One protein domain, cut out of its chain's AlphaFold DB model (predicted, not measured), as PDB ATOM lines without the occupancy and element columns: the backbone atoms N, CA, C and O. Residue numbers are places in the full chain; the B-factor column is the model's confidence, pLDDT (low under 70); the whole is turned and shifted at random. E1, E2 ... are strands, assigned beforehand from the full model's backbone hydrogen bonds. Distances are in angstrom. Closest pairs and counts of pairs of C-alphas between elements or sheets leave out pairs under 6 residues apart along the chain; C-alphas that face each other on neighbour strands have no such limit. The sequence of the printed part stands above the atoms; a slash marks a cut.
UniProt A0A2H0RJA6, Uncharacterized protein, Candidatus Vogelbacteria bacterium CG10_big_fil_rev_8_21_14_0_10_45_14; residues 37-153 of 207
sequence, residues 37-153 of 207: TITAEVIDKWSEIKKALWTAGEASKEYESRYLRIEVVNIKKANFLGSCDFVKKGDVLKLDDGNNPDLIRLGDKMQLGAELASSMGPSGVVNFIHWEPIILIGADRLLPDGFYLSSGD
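What this domain is: This is residues 37 to 153 of the 207 residues of an uncharacterized protein of Candidatus Vogelbacteria bacterium CG10_big_fil_rev_8_21_14_0_10_45_14 (UniProt A0A2H0RJA6). Picture one antiparallel sheet curled into a small, loosely formed barrel, whose short edge strands E3 and E6 come together where the curl closes. The long hairpin of E1 and E2 runs on past the barrel as an arm and makes the longest axis, while at the end of the E4 and E5 hairpin residues 120 to 125 stick out. The printed part has 117 residues, with six named strands, E1 to E6 along the chain, and no named helix; the sheet's order is E3 E2 E1 E4 E5 E6, and the class is all strand. The whole is only just compact, close to loose, with a radius of gyration of the C-alphas of 15.6 A and spans of 47 by 34 by 26 A.

Where its parts are: Find C-alpha 37 at (4.699, -26.121, -35.052); from there E1 runs through residues 37 to 53, 35.2 A long, and bends by 95 degrees at residue 41. E2, residues 59 to 77, is the longest at 43.4 A and bends by 87 degrees at residue 74. E4, residues 109 to 121, measures 33.5 A and bends by 57 degrees at residue 113; E5, residues 124 to 137, measures 37.3 A. The short strands are E3, residues 92 to 95, and E6, residues 150 to 152, which ends at C-alpha 152 at (-4.227, -33.661, -47.638).

How they stand to each other: Begin at E1, the hinge of a folded sheet, one sheet bent back on itself: E3 and E2 face E4, E5 and E6, with 21 pairs of C-alphas within 11 A. E1 and E2 are an antiparallel hairpin at 167 degrees; look at N 48 and O 65, 2.9 A apart. On the other side of E1, look for antiparallel E4, with N 38 and O 112 at 2.8 A. E2 and E3 are a hairpin, with N 70 and O 93 at 2.9 A. E4 and E5 are a hairpin at 162 degrees, with N 117 and O 128 at 2.8 A. E5 and E6 are a hairpin too, with N 129 and O 151 at 2.9 A. E1 E2 E3 and E4 E5 E6 are meanders, each strand the antiparallel neighbour of the one before; E1 E2 E3 E4 is a Greek key, four strands in a row of which three, E1 E2 E3, are a meander and the first, E1, is the antiparallel neighbour of the fourth, E4. The closest C-alphas of edge strands E3 and E6, those of Leu 95 and Ser 151, are 4.7 A apart. E2 and E5 are apart.

The domain as a whole: The two C-alphas farthest apart, those of Glu 58 and Phe 80, are 50.3 A apart. The printed part has no cut. The links E2 to E3, E3 to E4 and E5 to E6 are long. Mean pLDDT of the printed part is 77.9, and 27 residues are under 70, among them residues 52 to 61 and 119 to 123.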
ATOM      1  N   THR A  37       5.474 -27.347 -35.005       87.38
ATOM      2  CA  THR A  37       4.699 -26.121 -35.052       87.38
ATOM      3  C   THR A  37       5.018 -25.356 -36.328       87.38
ATOM      4  O   THR A  37       6.176 -25.039 -36.615       87.38
ATOM      5  N   ILE A  38       3.980 -25.006 -37.069       88.06
ATOM      6  CA  ILE A  38       4.035 -24.221 -38.293       88.06
ATOM      7  C   ILE A  38       3.478 -22.832 -38.002       88.06
ATOM      8  O   ILE A  38       2.492 -22.671 -37.291       88.06
ATOM      9  N   THR A  39       4.138 -21.806 -38.526       90.75
ATOM     10  CA  THR A  39       3.574 -20.460 -38.624       90.75
ATOM     11  C   THR A  39       3.223 -20.211 -40.074       90.75
ATOM     12  O   THR A  39       4.104 -20.305 -40.932       90.75
ATOM     13  N   ALA A  40       1.968 -19.885 -40.341       92.44
ATOM     14  CA  ALA A  40       1.475 -19.657 -41.686       92.44
ATOM     15  C   ALA A  40       0.660 -18.367 -41.776       92.44
ATOM     16  O   ALA A  40       0.136 -17.883 -40.773       92.44
ATOM     17  N   GLU A  41       0.578 -17.812 -42.977       93.44
ATOM     18  CA  GLU A  41      -0.233 -16.639 -43.292       93.44
ATOM     19  C   GLU A  41      -1.346 -17.032 -44.259       93.44
ATOM     20  O   GLU A  41      -1.121 -17.805 -45.190       93.44
ATOM     21  N   VAL A  42      -2.554 -16.532 -44.021       92.06
ATOM     22  CA  VAL A  42      -3.713 -16.808 -44.873       92.06
ATOM     23  C   VAL A  42      -3.630 -15.929 -46.112       92.06
ATOM     24  O   VAL A  42      -3.794 -14.712 -46.023       92.06
ATOM     25  N   ILE A  43      -3.401 -16.547 -47.265       93.56
ATOM     26  CA  ILE A  43      -3.197 -15.835 -48.532       93.56
ATOM     27  C   ILE A  43      -4.428 -15.860 -49.437       93.56
ATOM     28  O   ILE A  43      -4.543 -15.001 -50.305       93.56
ATOM     29  N   ASP A  44      -5.344 -16.816 -49.247       91.44
ATOM     30  CA  ASP A  44      -6.576 -16.904 -50.037       91.44
ATOM     31  C   ASP A  44      -7.703 -17.658 -49.303       91.44
ATOM     32  O   ASP A  44      -7.448 -18.451 -48.388       91.44
ATOM     33  N   LYS A  45      -8.951 -17.420 -49.727       88.94
ATOM     34  CA  LYS A  45     -10.169 -18.094 -49.254       88.94
ATOM     35  C   LYS A  45     -11.123 -18.327 -50.419       88.94
ATOM     36  O   LYS A  45     -11.431 -17.397 -51.156       88.94
ATOM     37  N   TRP A  46     -11.674 -19.529 -50.525       86.19
ATOM     38  CA  TRP A  46     -12.673 -19.832 -51.550       86.19
ATOM     39  C   TRP A  46     -13.620 -20.945 -51.108       86.19
ATOM     40  O   TRP A  46     -13.427 -21.569 -50.060       86.19
ATOM     41  N   SER A  47     -14.652 -21.190 -51.910       84.31
ATOM     42  CA  SER A  47     -15.559 -22.316 -51.736       84.31
ATOM     43  C   SER A  47     -15.740 -23.101 -53.032       84.31
ATOM     44  O   SER A  47     -15.615 -22.565 -54.133       84.31
ATOM     45  N   GLU A  48     -15.990 -24.401 -52.899       82.25
ATOM     46  CA  GLU A  48     -16.278 -25.305 -54.011       82.25
ATOM     47  C   GLU A  48     -17.567 -26.070 -53.710       82.25
ATOM     48  O   GLU A  48     -17.788 -26.524 -52.586       82.25
ATOM     49  N   ILE A  49     -18.413 -26.258 -54.723       81.56
ATOM     50  CA  ILE A  49     -19.597 -27.111 -54.601       81.56
ATOM     51  C   ILE A  49     -19.174 -28.557 -54.857       81.56
ATOM     52  O   ILE A  49     -18.783 -28.921 -55.967       81.56
ATOM     53  N   LYS A  50     -19.275 -29.401 -53.828       75.94
ATOM     54  CA  LYS A  50     -19.005 -30.836 -53.909       75.94
ATOM     55  C   LYS A  50     -20.293 -31.633 -54.016       75.94
ATOM     56  O   LYS A  50     -21.328 -31.268 -53.468       75.94
ATOM     57  N   LYS A  51     -20.209 -32.772 -54.701       73.19
ATOM     58  CA  LYS A  51     -21.292 -33.758 -54.800       73.19
ATOM     59  C   LYS A  51     -20.958 -34.936 -53.898       73.19
ATOM     60  O   LYS A  51     -19.914 -35.560 -54.080       73.19
ATOM     61  N   ALA A  52     -21.819 -35.240 -52.928       66.31
ATOM     62  CA  ALA A  52     -21.682 -36.471 -52.158       66.31
ATOM     63  C   ALA A  52     -22.205 -37.653 -52.991       66.31
ATOM     64  O   ALA A  52     -23.318 -37.627 -53.521       66.31
ATOM     65  N   LEU A  53     -21.390 -38.699 -53.118       57.78
ATOM     66  CA  LEU A  53     -21.820 -39.971 -53.691       57.78
ATOM     67  C   LEU A  53     -22.518 -40.779 -52.595       57.78
ATOM     68  O   LEU A  53     -21.903 -41.124 -51.587       57.78
ATOM     69  N   TRP A  54     -23.801 -41.078 -52.790       55.69
ATOM     70  CA  TRP A  54     -24.528 -42.032 -51.957       55.69
ATOM     71  C   TRP A  54     -24.361 -43.449 -52.510       55.69
ATOM     72  O   TRP A  54     -24.119 -43.644 -53.703       55.69
ATOM     73  N   THR A  55     -24.501 -44.451 -51.642       54.97
ATOM     74  CA  THR A  55     -24.233 -45.883 -51.887       54.97
ATOM     75  C   THR A  55     -25.089 -46.549 -52.979       54.97
ATOM     76  O   THR A  55     -24.974 -47.753 -53.182       54.97
ATOM     77  N   ALA A  56     -25.899 -45.792 -53.725       56.06
ATOM     78  CA  ALA A  56     -26.752 -46.277 -54.811       56.06
ATOM     79  C   ALA A  56     -26.489 -45.615 -56.183       56.06
ATOM     80  O   ALA A  56     -27.272 -45.808 -57.107       56.06
ATOM     81  N   GLY A  57     -25.408 -44.840 -56.352       53.31
ATOM     82  CA  GLY A  57     -25.038 -44.263 -57.658       53.31
ATOM     83  C   GLY A  57     -25.887 -43.068 -58.113       53.31
ATOM     84  O   GLY A  57     -25.579 -42.455 -59.132       53.31
ATOM     85  N   GLU A  58     -26.904 -42.678 -57.345       55.72
ATOM     86  CA  GLU A  58     -27.594 -41.401 -57.509       55.72
ATOM     87  C   GLU A  58     -26.822 -40.310 -56.750       55.72
ATOM     88  O   GLU A  58     -26.526 -40.441 -55.559       55.72
ATOM     89  N   ALA A  59     -26.444 -39.238 -57.455       54.91
ATOM     90  CA  ALA A  59     -25.762 -38.091 -56.867       54.91
ATOM     91  C   ALA A  59     -26.706 -37.408 -55.871       54.91
ATOM     92  O   ALA A  59     -27.631 -36.699 -56.268       54.91
ATOM     93  N   SER A  60     -26.498 -37.637 -54.575       61.53
ATOM     94  CA  SER A  60     -27.389 -37.119 -53.544       61.53
ATOM     95  C   SER A  60     -26.687 -35.983 -52.807       61.53
ATOM     96  O   SER A  60     -25.759 -36.209 -52.033       61.53
ATOM     97  N   LYS A  61     -27.194 -34.770 -53.040       67.06
ATOM     98  CA  LYS A  61     -26.866 -33.517 -52.350       67.06
ATOM     99  C   LYS A  61     -25.525 -32.881 -52.749       67.06
ATOM    100  O   LYS A  61     -24.436 -33.384 -52.470       67.06
ATOM    101  N   GLU A  62     -25.648 -31.725 -53.394       79.56
ATOM    102  CA  GLU A  62     -24.577 -30.741 -53.506       79.56
ATOM    103  C   GLU A  62     -24.388 -30.064 -52.143       79.56
ATOM    104  O   GLU A  62     -25.365 -29.715 -51.474       79.56
ATOM    105  N   TYR A  63     -23.142 -29.913 -51.710       78.50
ATOM    106  CA  TYR A  63     -22.787 -29.169 -50.508       78.50
ATOM    107  C   TYR A  63     -21.618 -28.235 -50.804       78.50
ATOM    108  O   TYR A  63     -20.687 -28.589 -51.525       78.50
ATOM    109  N   GLU A  64     -21.686 -27.023 -50.266       81.25
ATOM    110  CA  GLU A  64     -20.599 -26.054 -50.349       81.25
ATOM    111  C   GLU A  64     -19.517 -26.443 -49.335       81.25
ATOM    112  O   GLU A  64     -19.798 -26.587 -48.148       81.25
ATOM    113  N   SER A  65     -18.288 -26.647 -49.804       80.19
ATOM    114  CA  SER A  65     -17.101 -26.812 -48.961       80.19
ATOM    115  C   SER A  65     -16.254 -25.555 -49.028       80.19
ATOM    116  O   SER A  65     -16.044 -25.015 -50.114       80.19
ATOM    117  N   ARG A  66     -15.748 -25.100 -47.884       83.94
ATOM    118  CA  ARG A  66     -14.937 -23.882 -47.792       83.94
ATOM    119  C   ARG A  66     -13.488 -24.219 -47.491       83.94
ATOM    120  O   ARG A  66     -13.204 -25.173 -46.774       83.94
ATOM    121  N   TYR A  67     -12.585 -23.418 -48.043       85.50
ATOM    122  CA  TYR A  67     -11.151 -23.675 -48.018       85.50
ATOM    123  C   TYR A  67     -10.355 -22.441 -47.623       85.50
ATOM    124  O   TYR A  67     -10.730 -21.305 -47.935       85.50
ATOM    125  N   LEU A  68      -9.216 -22.690 -46.976       88.50
ATOM    126  CA  LEU A  68      -8.172 -21.694 -46.760       88.50
ATOM    127  C   LEU A  68      -6.925 -22.080 -47.533       88.50
ATOM    128  O   LEU A  68      -6.502 -23.236 -47.502       88.50
ATOM    129  N   ARG A  69      -6.299 -21.088 -48.160       90.12
ATOM    130  CA  ARG A  69      -4.942 -21.210 -48.673       90.12
ATOM    131  C   ARG A  69      -4.014 -20.514 -47.701       90.12
ATOM    132  O   ARG A  69      -4.179 -19.321 -47.432       90.12
ATOM    133  N   ILE A  70      -3.041 -21.251 -47.197       90.50
ATOM    134  CA  ILE A  70      -2.033 -20.715 -46.290       90.50
ATOM    135  C   ILE A  70      -0.646 -20.839 -46.909       90.50
ATOM    136  O   ILE A  70      -0.354 -21.824 -47.582       90.50
ATOM    137  N   GLU A  71       0.206 -19.851 -46.673       91.75
ATOM    138  CA  GLU A  71       1.631 -19.912 -46.992       91.75
ATOM    139  C   GLU A  71       2.430 -20.156 -45.712       91.75
ATOM    140  O   GLU A  71       2.269 -19.448 -44.714       91.75
ATOM    141  N   VAL A  72       3.313 -21.153 -45.731       91.25
ATOM    142  CA  VAL A  72       4.166 -21.484 -44.589       91.25
ATOM    143  C   VAL A  72       5.290 -20.458 -44.457       91.25
ATOM    144  O   VAL A  72       6.265 -20.457 -45.209       91.25
ATOM    145  N   VAL A  73       5.207 -19.615 -43.432       92.75
ATOM    146  CA  VAL A  73       6.190 -18.560 -43.148       92.75
ATOM    147  C   VAL A  73       7.371 -19.100 -42.344       92.75
ATOM    148  O   VAL A  73       8.524 -18.711 -42.567       92.75
ATOM    149  N   ASN A  74       7.105 -19.987 -41.382       90.56
ATOM    150  CA  ASN A  74       8.129 -20.551 -40.510       90.56
ATOM    151  C   ASN A  74       7.752 -21.947 -40.005       90.56
ATOM    152  O   ASN A  74       6.575 -22.272 -39.874       90.56
ATOM    153  N   ILE A  75       8.763 -22.748 -39.669       89.25
ATOM    154  CA  ILE A  75       8.606 -24.100 -39.131       89.25
ATOM    155  C   ILE A  75       9.514 -24.246 -37.917       89.25
ATOM    156  O   ILE A  75      10.702 -23.921 -37.964       89.25
ATOM    157  N   LYS A  76       8.960 -24.777 -36.830       85.12
ATOM    158  CA  LYS A  76       9.682 -25.076 -35.599       85.12
ATOM    159  C   LYS A  76       9.388 -26.510 -35.178       85.12
ATOM    160  O   LYS A  76       8.250 -26.845 -34.873       85.12
ATOM    161  N   LYS A  77      10.422 -27.349 -35.115       80.44
ATOM    162  CA  LYS A  77      10.305 -28.722 -34.600       80.44
ATOM    163  C   LYS A  77       9.829 -28.700 -33.145       80.44
ATOM    164  O   LYS A  77      10.353 -27.910 -32.357       80.44
ATOM    165  N   ALA A  78       8.862 -29.552 -32.796       70.56
ATOM    166  CA  ALA A  78       8.336 -29.614 -31.430       70.56
ATOM    167  C   ALA A  78       9.360 -30.225 -30.458       70.56
ATOM    168  O   ALA A  78       9.472 -29.810 -29.306       70.56
ATOM    169  N   ASN A  79      10.155 -31.183 -30.935       67.25
ATOM    170  CA  ASN A  79      11.153 -31.916 -30.160       67.25
ATOM    171  C   ASN A  79      12.283 -32.439 -31.073       67.25
ATOM    172  O   ASN A  79      12.193 -32.376 -32.299       67.25
ATOM    173  N   PHE A  80      13.379 -32.937 -30.483       60.09
ATOM    174  CA  PHE A  80      14.550 -33.434 -31.232       60.09
ATOM    175  C   PHE A  80      14.220 -34.611 -32.170       60.09
ATOM    176  O   PHE A  80      14.886 -34.792 -33.184       60.09
ATOM    177  N   LEU A  81      13.181 -35.384 -31.840       60.53
ATOM    178  CA  LEU A  81      12.702 -36.523 -32.629       60.53
ATOM    179  C   LEU A  81      11.596 -36.144 -33.633       60.53
ATOM    180  O   LEU A  81      11.243 -36.963 -34.475       60.53
ATOM    181  N   GLY A  82      11.062 -34.924 -33.564       65.44
ATOM    182  CA  GLY A  82       9.983 -34.453 -34.425       65.44
ATOM    183  C   GLY A  82      10.468 -34.193 -35.847       65.44
ATOM    184  O   GLY A  82      11.430 -33.445 -36.071       65.44
ATOM    185  N   SER A  83       9.790 -34.801 -36.820       72.75
ATOM    186  CA  SER A  83       9.979 -34.519 -38.244       72.75
ATOM    187  C   SER A  83       8.872 -33.594 -38.761       72.75
ATOM    188  O   SER A  83       7.709 -33.727 -38.378       72.75
ATOM    189  N   CYS A  84       9.263 -32.669 -39.641       79.50
ATOM    190  CA  CYS A  84       8.366 -31.836 -40.449       79.50
ATOM    191  C   CYS A  84       8.603 -32.067 -41.940       79.50
ATOM    192  O   CYS A  84       8.372 -31.167 -42.735       79.50
ATOM    193  N   ASP A  85       9.148 -33.214 -42.347       81.19
ATOM    194  CA  ASP A  85       9.646 -33.377 -43.723       81.19
ATOM    195  C   ASP A  85       8.525 -33.308 -44.786       81.19
ATOM    196  O   ASP A  85       8.804 -33.177 -45.978       81.19
ATOM    197  N   PHE A  86       7.264 -33.348 -44.345       78.75
ATOM    198  CA  PHE A  86       6.048 -33.186 -45.142       78.75
ATOM    199  C   PHE A  86       5.645 -31.722 -45.412       78.75
ATOM    200  O   PHE A  86       4.759 -31.495 -46.229       78.75
ATOM    201  N   VAL A  87       6.278 -30.736 -44.762       82.88
ATOM    202  CA  VAL A  87       6.032 -29.299 -44.975       82.88
ATOM    203  C   VAL A  87       7.344 -28.515 -44.994       82.88
ATOM    204  O   VAL A  87       8.239 -28.722 -44.176       82.88
ATOM    205  N   LYS A  88       7.453 -27.552 -45.908       87.19
ATOM    206  CA  LYS A  88       8.600 -26.650 -46.047       87.19
ATOM    207  C   LYS A  88       8.169 -25.192 -45.986       87.19
ATOM    208  O   LYS A  88       7.028 -24.824 -46.242       87.19
ATOM    209  N   LYS A  89       9.118 -24.330 -45.624       89.50
ATOM    210  CA  LYS A  89       8.920 -22.883 -45.680       89.50
ATOM    211  C   LYS A  89       8.675 -22.458 -47.131       89.50
ATOM    212  O   LYS A  89       9.456 -22.829 -48.003       89.50
ATOM    213  N   GLY A  90       7.647 -21.644 -47.343       87.75
ATOM    214  CA  GLY A  90       7.165 -21.222 -48.656       87.75
ATOM    215  C   GLY A  90       6.170 -22.194 -49.291       87.75
ATOM    216  O   GLY A  90       5.642 -21.883 -50.356       87.75
ATOM    217  N   ASP A  91       5.891 -23.345 -48.664       87.88
ATOM    218  CA  ASP A  91       4.837 -24.226 -49.156       87.88
ATOM    219  C   ASP A  91       3.482 -23.537 -49.030       87.88
ATOM    220  O   ASP A  91       3.186 -22.857 -48.043       87.88
ATOM    221  N   VAL A  92       2.653 -23.758 -50.045       88.81
ATOM    222  CA  VAL A  92       1.270 -23.309 -50.076       88.81
ATOM    223  C   VAL A  92       0.373 -24.518 -49.865       88.81
ATOM    224  O   VAL A  92       0.442 -25.501 -50.604       88.81
ATOM    225  N   LEU A  93      -0.453 -24.453 -48.827       85.94
ATOM    226  CA  LEU A  93      -1.296 -25.563 -48.400       85.94
ATOM    227  C   LEU A  93      -2.761 -25.161 -48.497       85.94
ATOM    228  O   LEU A  93      -3.142 -24.058 -48.096       85.94
ATOM    229  N   LYS A  94      -3.579 -26.083 -49.005       86.69
ATOM    230  CA  LYS A  94      -5.034 -26.011 -48.900       86.69
ATOM    231  C   LYS A  94      -5.457 -26.700 -47.622       86.69
ATOM    232  O   LYS A  94      -5.197 -27.889 -47.454       86.69
ATOM    233  N   LEU A  95      -6.125 -25.957 -46.756       84.62
ATOM    234  CA  LEU A  95      -6.785 -26.506 -45.586       84.62
ATOM    235  C   LEU A  95      -8.253 -26.753 -45.925       84.62
ATOM    236  O   LEU A  95      -8.933 -25.849 -46.419       84.62
ATOM    237  N   ASP A  96      -8.702 -27.985 -45.698       76.12
ATOM    238  CA  ASP A  96     -10.076 -28.429 -45.845       76.12
ATOM    239  C   ASP A  96     -10.814 -28.559 -44.509       76.12
ATOM    240  O   ASP A  96     -10.253 -28.492 -43.411       76.12
ATOM    241  N   ASP A  97     -12.129 -28.614 -44.666       61.31
ATOM    242  CA  ASP A  97     -13.138 -28.264 -43.680       61.31
ATOM    243  C   ASP A  97     -13.235 -29.317 -42.564       61.31
ATOM    244  O   ASP A  97     -13.979 -30.294 -42.653       61.31
ATOM    245  N   GLY A  98     -12.453 -29.106 -41.504       62.19
ATOM    246  CA  GLY A  98     -12.749 -29.635 -40.176       62.19
ATOM    247  C   GLY A  98     -13.854 -28.820 -39.495       62.19
ATOM    248  O   GLY A  98     -14.842 -29.381 -39.028       62.19
ATOM    249  N   ASN A  99     -13.702 -27.491 -39.519       68.19
ATOM    250  CA  ASN A  99     -14.653 -26.482 -39.052       68.19
ATOM    251  C   ASN A  99     -14.696 -25.283 -40.017       68.19
ATOM    252  O   ASN A  99     -13.684 -24.956 -40.637       68.19
ATOM    253  N   ASN A 100     -15.820 -24.546 -40.028       74.69
ATOM    254  CA  ASN A 100     -16.035 -23.400 -40.921       74.69
ATOM    255  C   ASN A 100     -14.888 -22.358 -40.829       74.69
ATOM    256  O   ASN A 100     -14.761 -21.675 -39.802       74.69
ATOM    257  N   PRO A 101     -14.103 -22.152 -41.905       78.56
ATOM    258  CA  PRO A 101     -12.948 -21.258 -41.903       78.56
ATOM    259  C   PRO A 101     -13.293 -19.757 -41.950       78.56
ATOM    260  O   PRO A 101     -12.397 -18.913 -42.018       78.56
ATOM    261  N   ASP A 102     -14.569 -19.369 -41.926       80.94
ATOM    262  CA  ASP A 102     -15.017 -17.966 -41.940       80.94
ATOM    263  C   ASP A 102     -14.440 -17.100 -40.818       80.94
ATOM    264  O   ASP A 102     -14.233 -15.902 -41.009       80.94
ATOM    265  N   LEU A 103     -14.150 -17.708 -39.668       83.00
ATOM    266  CA  LEU A 103     -13.599 -17.020 -38.497       83.00
ATOM    267  C   LEU A 103     -12.165 -16.510 -38.724       83.00
ATOM    268  O   LEU A 103     -11.699 -15.608 -38.019       83.00
ATOM    269  N   ILE A 104     -11.481 -17.068 -39.722       87.75
ATOM    270  CA  ILE A 104     -10.124 -16.717 -40.126       87.75
ATOM    271  C   ILE A 104     -10.198 -15.732 -41.302       87.75
ATOM    272  O   ILE A 104     -10.921 -15.956 -42.274       87.75
ATOM    273  N   ARG A 105      -9.464 -14.620 -41.232       90.00
ATOM    274  CA  ARG A 105      -9.437 -13.572 -42.265       90.00
ATOM    275  C   ARG A 105      -8.186 -13.689 -43.132       90.00
ATOM    276  O   ARG A 105      -7.173 -14.241 -42.715       90.00
ATOM    277  N   LEU A 106      -8.261 -13.132 -44.340       91.00
ATOM    278  CA  LEU A 106      -7.087 -12.935 -45.194       91.00
ATOM    279  C   LEU A 106      -6.037 -12.089 -44.459       91.00
ATOM    280  O   LEU A 106      -6.385 -11.098 -43.815       91.00
ATOM    281  N   GLY A 107      -4.773 -12.495 -44.557       89.88
ATOM    282  CA  GLY A 107      -3.641 -11.876 -43.868       89.88
ATOM    283  C   GLY A 107      -3.496 -12.257 -42.391       89.88
ATOM    284  O   GLY A 107      -2.512 -11.860 -41.763       89.88
ATOM    285  N   ASP A 108      -4.425 -13.031 -41.812       91.31
ATOM    286  CA  ASP A 108      -4.220 -13.568 -40.467       91.31
ATOM    287  C   ASP A 108      -2.964 -14.447 -40.451       91.31
ATOM    288  O   ASP A 108      -2.737 -15.276 -41.339       91.31
ATOM    289  N   LYS A 109      -2.171 -14.305 -39.388       91.31
ATOM    290  CA  LYS A 109      -1.060 -15.209 -39.093       91.31
ATOM    291  C   LYS A 109      -1.501 -16.222 -38.062       91.31
ATOM    292  O   LYS A 109      -2.107 -15.867 -37.054       91.31
ATOM    293  N   MET A 110      -1.173 -17.478 -38.307       88.38
ATOM    294  CA  MET A 110      -1.634 -18.595 -37.499       88.38
ATOM    295  C   MET A 110      -0.459 -19.458 -37.086       88.38
ATOM    296  O   MET A 110       0.444 -19.722 -37.880       88.38
ATOM    297  N   GLN A 111      -0.486 -19.901 -35.838       87.88
ATOM    298  CA  GLN A 111       0.348 -20.976 -35.346       87.88
ATOM    299  C   GLN A 111      -0.472 -22.265 -35.356       87.88
ATOM    300  O   GLN A 111      -1.583 -22.290 -34.835       87.88
ATOM    301  N   LEU A 112       0.077 -23.303 -35.974       85.62
ATOM    302  CA  LEU A 112      -0.579 -24.582 -36.213       85.62
ATOM    303  C   LEU A 112       0.333 -25.693 -35.693       85.62
ATOM    304  O   LEU A 112       1.505 -25.742 -36.076       85.62
ATOM    305  N   GLY A 113      -0.167 -26.577 -34.838       83.69
ATOM    306  CA  GLY A 113       0.499 -27.861 -34.627       83.69
ATOM    307  C   GLY A 113       0.246 -28.745 -35.847       83.69
ATOM    308  O   GLY A 113      -0.855 -28.720 -36.375       83.69
ATOM    309  N   ALA A 114       1.236 -29.485 -36.332       81.00
ATOM    310  CA  ALA A 114       1.068 -30.398 -37.453       81.00
ATOM    311  C   ALA A 114       1.634 -31.776 -37.147       81.00
ATOM    312  O   ALA A 114       2.738 -31.905 -36.612       81.00
ATOM    313  N   GLU A 115       0.877 -32.788 -37.547       79.75
ATOM    314  CA  GLU A 115       1.239 -34.194 -37.458       79.75
ATOM    315  C   GLU A 115       0.820 -34.910 -38.742       79.75
ATOM    316  O   GLU A 115      -0.265 -34.682 -39.278       79.75
ATOM    317  N   LEU A 116       1.687 -35.782 -39.256       77.44
ATOM    318  CA  LEU A 116       1.329 -36.640 -40.375       77.44
ATOM    319  C   LEU A 116       0.499 -37.814 -39.851       77.44
ATOM    320  O   LEU A 116       1.000 -38.641 -39.090       77.44
ATOM    321  N   ALA A 117      -0.745 -37.903 -40.300       74.12
ATOM    322  CA  ALA A 117      -1.669 -38.969 -39.958       74.12
ATOM    323  C   ALA A 117      -2.021 -39.802 -41.195       74.12
ATOM    324  O   ALA A 117      -1.876 -39.375 -42.344       74.12
ATOM    325  N   SER A 118      -2.513 -41.013 -40.952       71.38
ATOM    326  CA  SER A 118      -2.941 -41.936 -42.000       71.38
ATOM    327  C   SER A 118      -4.259 -42.590 -41.612       71.38
ATOM    328  O   SER A 118      -4.449 -42.990 -40.464       71.38
ATOM    329  N   SER A 119      -5.165 -42.749 -42.574       69.38
ATOM    330  CA  SER A 119      -6.399 -43.519 -42.406       69.38
ATOM    331  C   SER A 119      -6.516 -44.593 -43.482       69.38
ATOM    332  O   SER A 119      -6.001 -44.455 -44.592       69.38
ATOM    333  N   MET A 120      -7.175 -45.700 -43.138       67.44
ATOM    334  CA  MET A 120      -7.433 -46.803 -44.060       67.44
ATOM    335  C   MET A 120      -8.892 -46.763 -44.505       67.44
ATOM    336  O   MET A 120      -9.796 -46.961 -43.695       67.44
ATOM    337  N   GLY A 121      -9.114 -46.500 -45.790       66.56
ATOM    338  CA  GLY A 121     -10.433 -46.501 -46.414       66.56
ATOM    339  C   GLY A 121     -10.603 -47.639 -47.428       66.56
ATOM    340  O   GLY A 121      -9.640 -48.332 -47.763       66.56
ATOM    341  N   PRO A 122     -11.813 -47.809 -47.994       50.53
ATOM    342  CA  PRO A 122     -12.085 -48.803 -49.041       50.53
ATOM    343  C   PRO A 122     -11.204 -48.633 -50.289       50.53
ATOM    344  O   PRO A 122     -10.970 -49.586 -51.024       50.53
ATOM    345  N   SER A 123     -10.713 -47.412 -50.521       66.19
ATOM    346  CA  SER A 123      -9.835 -47.046 -51.636       66.19
ATOM    347  C   SER A 123      -8.338 -47.175 -51.315       66.19
ATOM    348  O   SER A 123      -7.514 -46.849 -52.166       66.19
ATOM    349  N   GLY A 124      -7.976 -47.638 -50.113       71.50
ATOM    350  CA  GLY A 124      -6.593 -47.789 -49.656       71.50
ATOM    351  C   GLY A 124      -6.218 -46.859 -48.502       71.50
ATOM    352  O   GLY A 124      -7.076 -46.284 -47.831       71.50
ATOM    353  N   VAL A 125      -4.913 -46.750 -48.249       71.00
ATOM    354  CA  VAL A 125      -4.357 -45.867 -47.216       71.00
ATOM    355  C   VAL A 125      -4.262 -44.447 -47.763       71.00
ATOM    356  O   VAL A 125      -3.677 -44.232 -48.826       71.00
ATOM    357  N   VAL A 126      -4.814 -43.487 -47.026       66.19
ATOM    358  CA  VAL A 126      -4.730 -42.054 -47.322       66.19
ATOM    359  C   VAL A 126      -3.937 -41.393 -46.207       66.19
ATOM    360  O   VAL A 126      -4.270 -41.564 -45.035       66.19
ATOM    361  N   ASN A 127      -2.900 -40.640 -46.566       71.31
ATOM    362  CA  ASN A 127      -2.199 -39.791 -45.612       71.31
ATOM    363  C   ASN A 127      -2.794 -38.385 -45.655       71.31
ATOM    364  O   ASN A 127      -3.238 -37.908 -46.702       71.31
ATOM    365  N   PHE A 128      -2.783 -37.717 -44.514       72.25
ATOM    366  CA  PHE A 128      -3.242 -36.347 -44.358       72.25
ATOM    367  C   PHE A 128      -2.462 -35.687 -43.225       72.25
ATOM    368  O   PHE A 128      -1.831 -36.362 -42.411       72.25
ATOM    369  N   ILE A 129      -2.479 -34.362 -43.182       76.69
ATOM    370  CA  ILE A 129      -1.884 -33.615 -42.080       76.69
ATOM    371  C   ILE A 129      -3.009 -33.304 -41.098       76.69
ATOM    372  O   ILE A 129      -4.018 -32.687 -41.454       76.69
ATOM    373  N   HIS A 130      -2.843 -33.777 -39.869       75.38
ATOM    374  CA  HIS A 130      -3.675 -33.381 -38.751       75.38
ATOM    375  C   HIS A 130      -3.139 -32.069 -38.181       75.38
ATOM    376  O   HIS A 130      -1.945 -31.964 -37.886       75.38
ATOM    377  N   TRP A 131      -4.015 -31.071 -38.051       77.12
ATOM    378  CA  TRP A 131      -3.653 -29.769 -37.507       77.12
ATOM    379  C   TRP A 131      -4.176 -29.622 -36.077       77.12
ATOM    380  O   TRP A 131      -5.381 -29.546 -35.845       77.12
ATOM    381  N   GLU A 132      -3.251 -29.575 -35.125       71.69
ATOM    382  CA  GLU A 132      -3.499 -29.327 -33.704       71.69
ATOM    383  C   GLU A 132      -3.587 -27.817 -33.401       71.69
ATOM    384  O   GLU A 132      -3.118 -27.008 -34.213       71.69
ATOM    385  N   PRO A 133      -4.203 -27.415 -32.264       67.19
ATOM    386  CA  PRO A 133      -5.014 -26.208 -32.137       67.19
ATOM    387  C   PRO A 133      -4.443 -24.963 -32.801       67.19
ATOM    388  O   PRO A 133      -3.305 -24.554 -32.567       67.19
ATOM    389  N   ILE A 134      -5.296 -24.330 -33.598       77.19
ATOM    390  CA  ILE A 134      -4.951 -23.136 -34.356       77.19
ATOM    391  C   ILE A 134      -4.982 -21.932 -33.423       77.19
ATOM    392  O   ILE A 134      -6.007 -21.627 -32.815       77.19
ATOM    393  N   ILE A 135      -3.864 -21.215 -33.339       82.25
ATOM    394  CA  ILE A 135      -3.757 -19.980 -32.561       82.25
ATOM    395  C   ILE A 135      -3.516 -18.825 -33.523       82.25
ATOM    396  O   ILE A 135      -2.531 -18.817 -34.263       82.25
ATOM    397  N   LEU A 136      -4.390 -17.820 -33.497       86.19
ATOM    398  CA  LEU A 136      -4.172 -16.585 -34.245       86.19
ATOM    399  C   LEU A 136      -3.097 -15.740 -33.550       86.19
ATOM    400  O   LEU A 136      -3.183 -15.443 -32.358       86.19
ATOM    401  N   ILE A 137      -2.075 -15.336 -34.298       84.94
ATOM    402  CA  ILE A 137      -0.959 -14.535 -33.799       84.94
ATOM    403  C   ILE A 137      -1.289 -13.058 -34.000       84.94
ATOM    404  O   ILE A 137      -1.472 -12.604 -35.127       84.94
ATOM    405  N   GLY A 138      -1.304 -12.291 -32.908       80.56
ATOM    406  CA  GLY A 138      -1.528 -10.842 -32.965       80.56
ATOM    407  C   GLY A 138      -2.959 -10.445 -33.338       80.56
ATOM    408  O   GLY A 138      -3.180  -9.303 -33.731       80.56
ATOM    409  N   ALA A 139      -3.916 -11.368 -33.223       80.06
ATOM    410  CA  ALA A 139      -5.328 -11.085 -33.428       80.06
ATOM    411  C   ALA A 139      -5.993 -10.587 -32.136       80.06
ATOM    412  O   ALA A 139      -5.638 -10.983 -31.029       80.06
ATOM    413  N   ASP A 140      -7.008  -9.746 -32.305       80.00
ATOM    414  CA  ASP A 140      -7.921  -9.268 -31.262       80.00
ATOM    415  C   ASP A 140      -9.028 -10.279 -30.919       80.00
ATOM    416  O   ASP A 140      -9.835 -10.050 -30.018       80.00
ATOM    417  N   ARG A 141      -9.068 -11.404 -31.642       83.38
ATOM    418  CA  ARG A 141     -10.060 -12.469 -31.507       83.38
ATOM    419  C   ARG A 141      -9.403 -13.815 -31.238       83.38
ATOM    420  O   ARG A 141      -8.301 -14.089 -31.707       83.38
ATOM    421  N   LEU A 142     -10.137 -14.667 -30.532       82.12
ATOM    422  CA  LEU A 142      -9.780 -16.061 -30.299       82.12
ATOM    423  C   LEU A 142     -10.657 -16.967 -31.158       82.12
ATOM    424  O   LEU A 142     -11.810 -16.638 -31.449       82.12
ATOM    425  N   LEU A 143     -10.100 -18.102 -31.564       83.38
ATOM    426  CA  LEU A 143     -10.880 -19.166 -32.182       83.38
ATOM    427  C   LEU A 143     -11.626 -19.949 -31.087       83.38
ATOM    428  O   LEU A 143     -11.144 -20.000 -29.953       83.38
ATOM    429  N   PRO A 144     -12.800 -20.529 -31.392       80.75
ATOM    430  CA  PRO A 144     -13.516 -21.387 -30.456       80.75
ATOM    431  C   PRO A 144     -12.664 -22.580 -30.015       80.75
ATOM    432  O   PRO A 144     -11.846 -23.087 -30.786       80.75
ATOM    433  N   ASP A 145     -12.906 -23.075 -28.803       76.00
ATOM    434  CA  ASP A 145     -12.280 -24.312 -28.336       76.00
ATOM    435  C   ASP A 145     -12.616 -25.473 -29.282       76.00
ATOM    436  O   ASP A 145     -13.751 -25.622 -29.741       76.00
ATOM    437  N   GLY A 146     -11.614 -26.300 -29.590       69.75
ATOM    438  CA  GLY A 146     -11.764 -27.397 -30.548       69.75
ATOM    439  C   GLY A 146     -11.812 -26.945 -32.011       69.75
ATOM    440  O   GLY A 146     -12.219 -27.727 -32.868       69.75
ATOM    441  N   PHE A 147     -11.409 -25.708 -32.329       73.88
ATOM    442  CA  PHE A 147     -11.233 -25.295 -33.717       73.88
ATOM    443  C   PHE A 147     -10.057 -26.036 -34.371       73.88
ATOM    444  O   PHE A 147      -8.900 -25.797 -34.021       73.88
ATOM    445  N   TYR A 148     -10.349 -26.905 -35.342       74.25
ATOM    446  CA  TYR A 148      -9.352 -27.612 -36.141       74.25
ATOM    447  C   TYR A 148      -9.619 -27.439 -37.639       74.25
ATOM    448  O   TYR A 148     -10.738 -27.157 -38.068       74.25
ATOM    449  N   LEU A 149      -8.568 -27.628 -38.429       74.88
ATOM    450  CA  LEU A 149      -8.629 -27.750 -39.880       74.88
ATOM    451  C   LEU A 149      -7.925 -29.052 -40.273       74.88
ATOM    452  O   LEU A 149      -7.149 -29.600 -39.491       74.88
ATOM    453  N   SER A 150      -8.189 -29.561 -41.466       73.19
ATOM    454  CA  SER A 150      -7.474 -30.708 -42.032       73.19
ATOM    455  C   SER A 150      -6.799 -30.303 -43.339       73.19
ATOM    456  O   SER A 150      -7.075 -29.243 -43.893       73.19
ATOM    457  N   SER A 151      -5.838 -31.086 -43.817       73.88
ATOM    458  CA  SER A 151      -5.378 -30.981 -45.203       73.88
ATOM    459  C   SER A 151      -4.892 -32.327 -45.705       73.88
ATOM    460  O   SER A 151      -4.423 -33.154 -44.922       73.88
ATOM    461  N   GLY A 152      -4.923 -32.531 -47.020       63.44
ATOM    462  CA  GLY A 152      -4.227 -33.661 -47.638       63.44
ATOM    463  C   GLY A 152      -2.718 -33.644 -47.350       63.44
ATOM    464  O   GLY A 152      -2.149 -32.619 -46.974       63.44
ATOM    465  N   ASP A 153      -2.060 -34.786 -47.554       55.41
ATOM    466  CA  ASP A 153      -0.607 -34.972 -47.393       55.41
ATOM    467  C   ASP A 153       0.245 -34.290 -48.473       55.41
ATOM    468  O   ASP A 153       1.473 -34.385 -48.448       55.41
TER     469      ASP A 153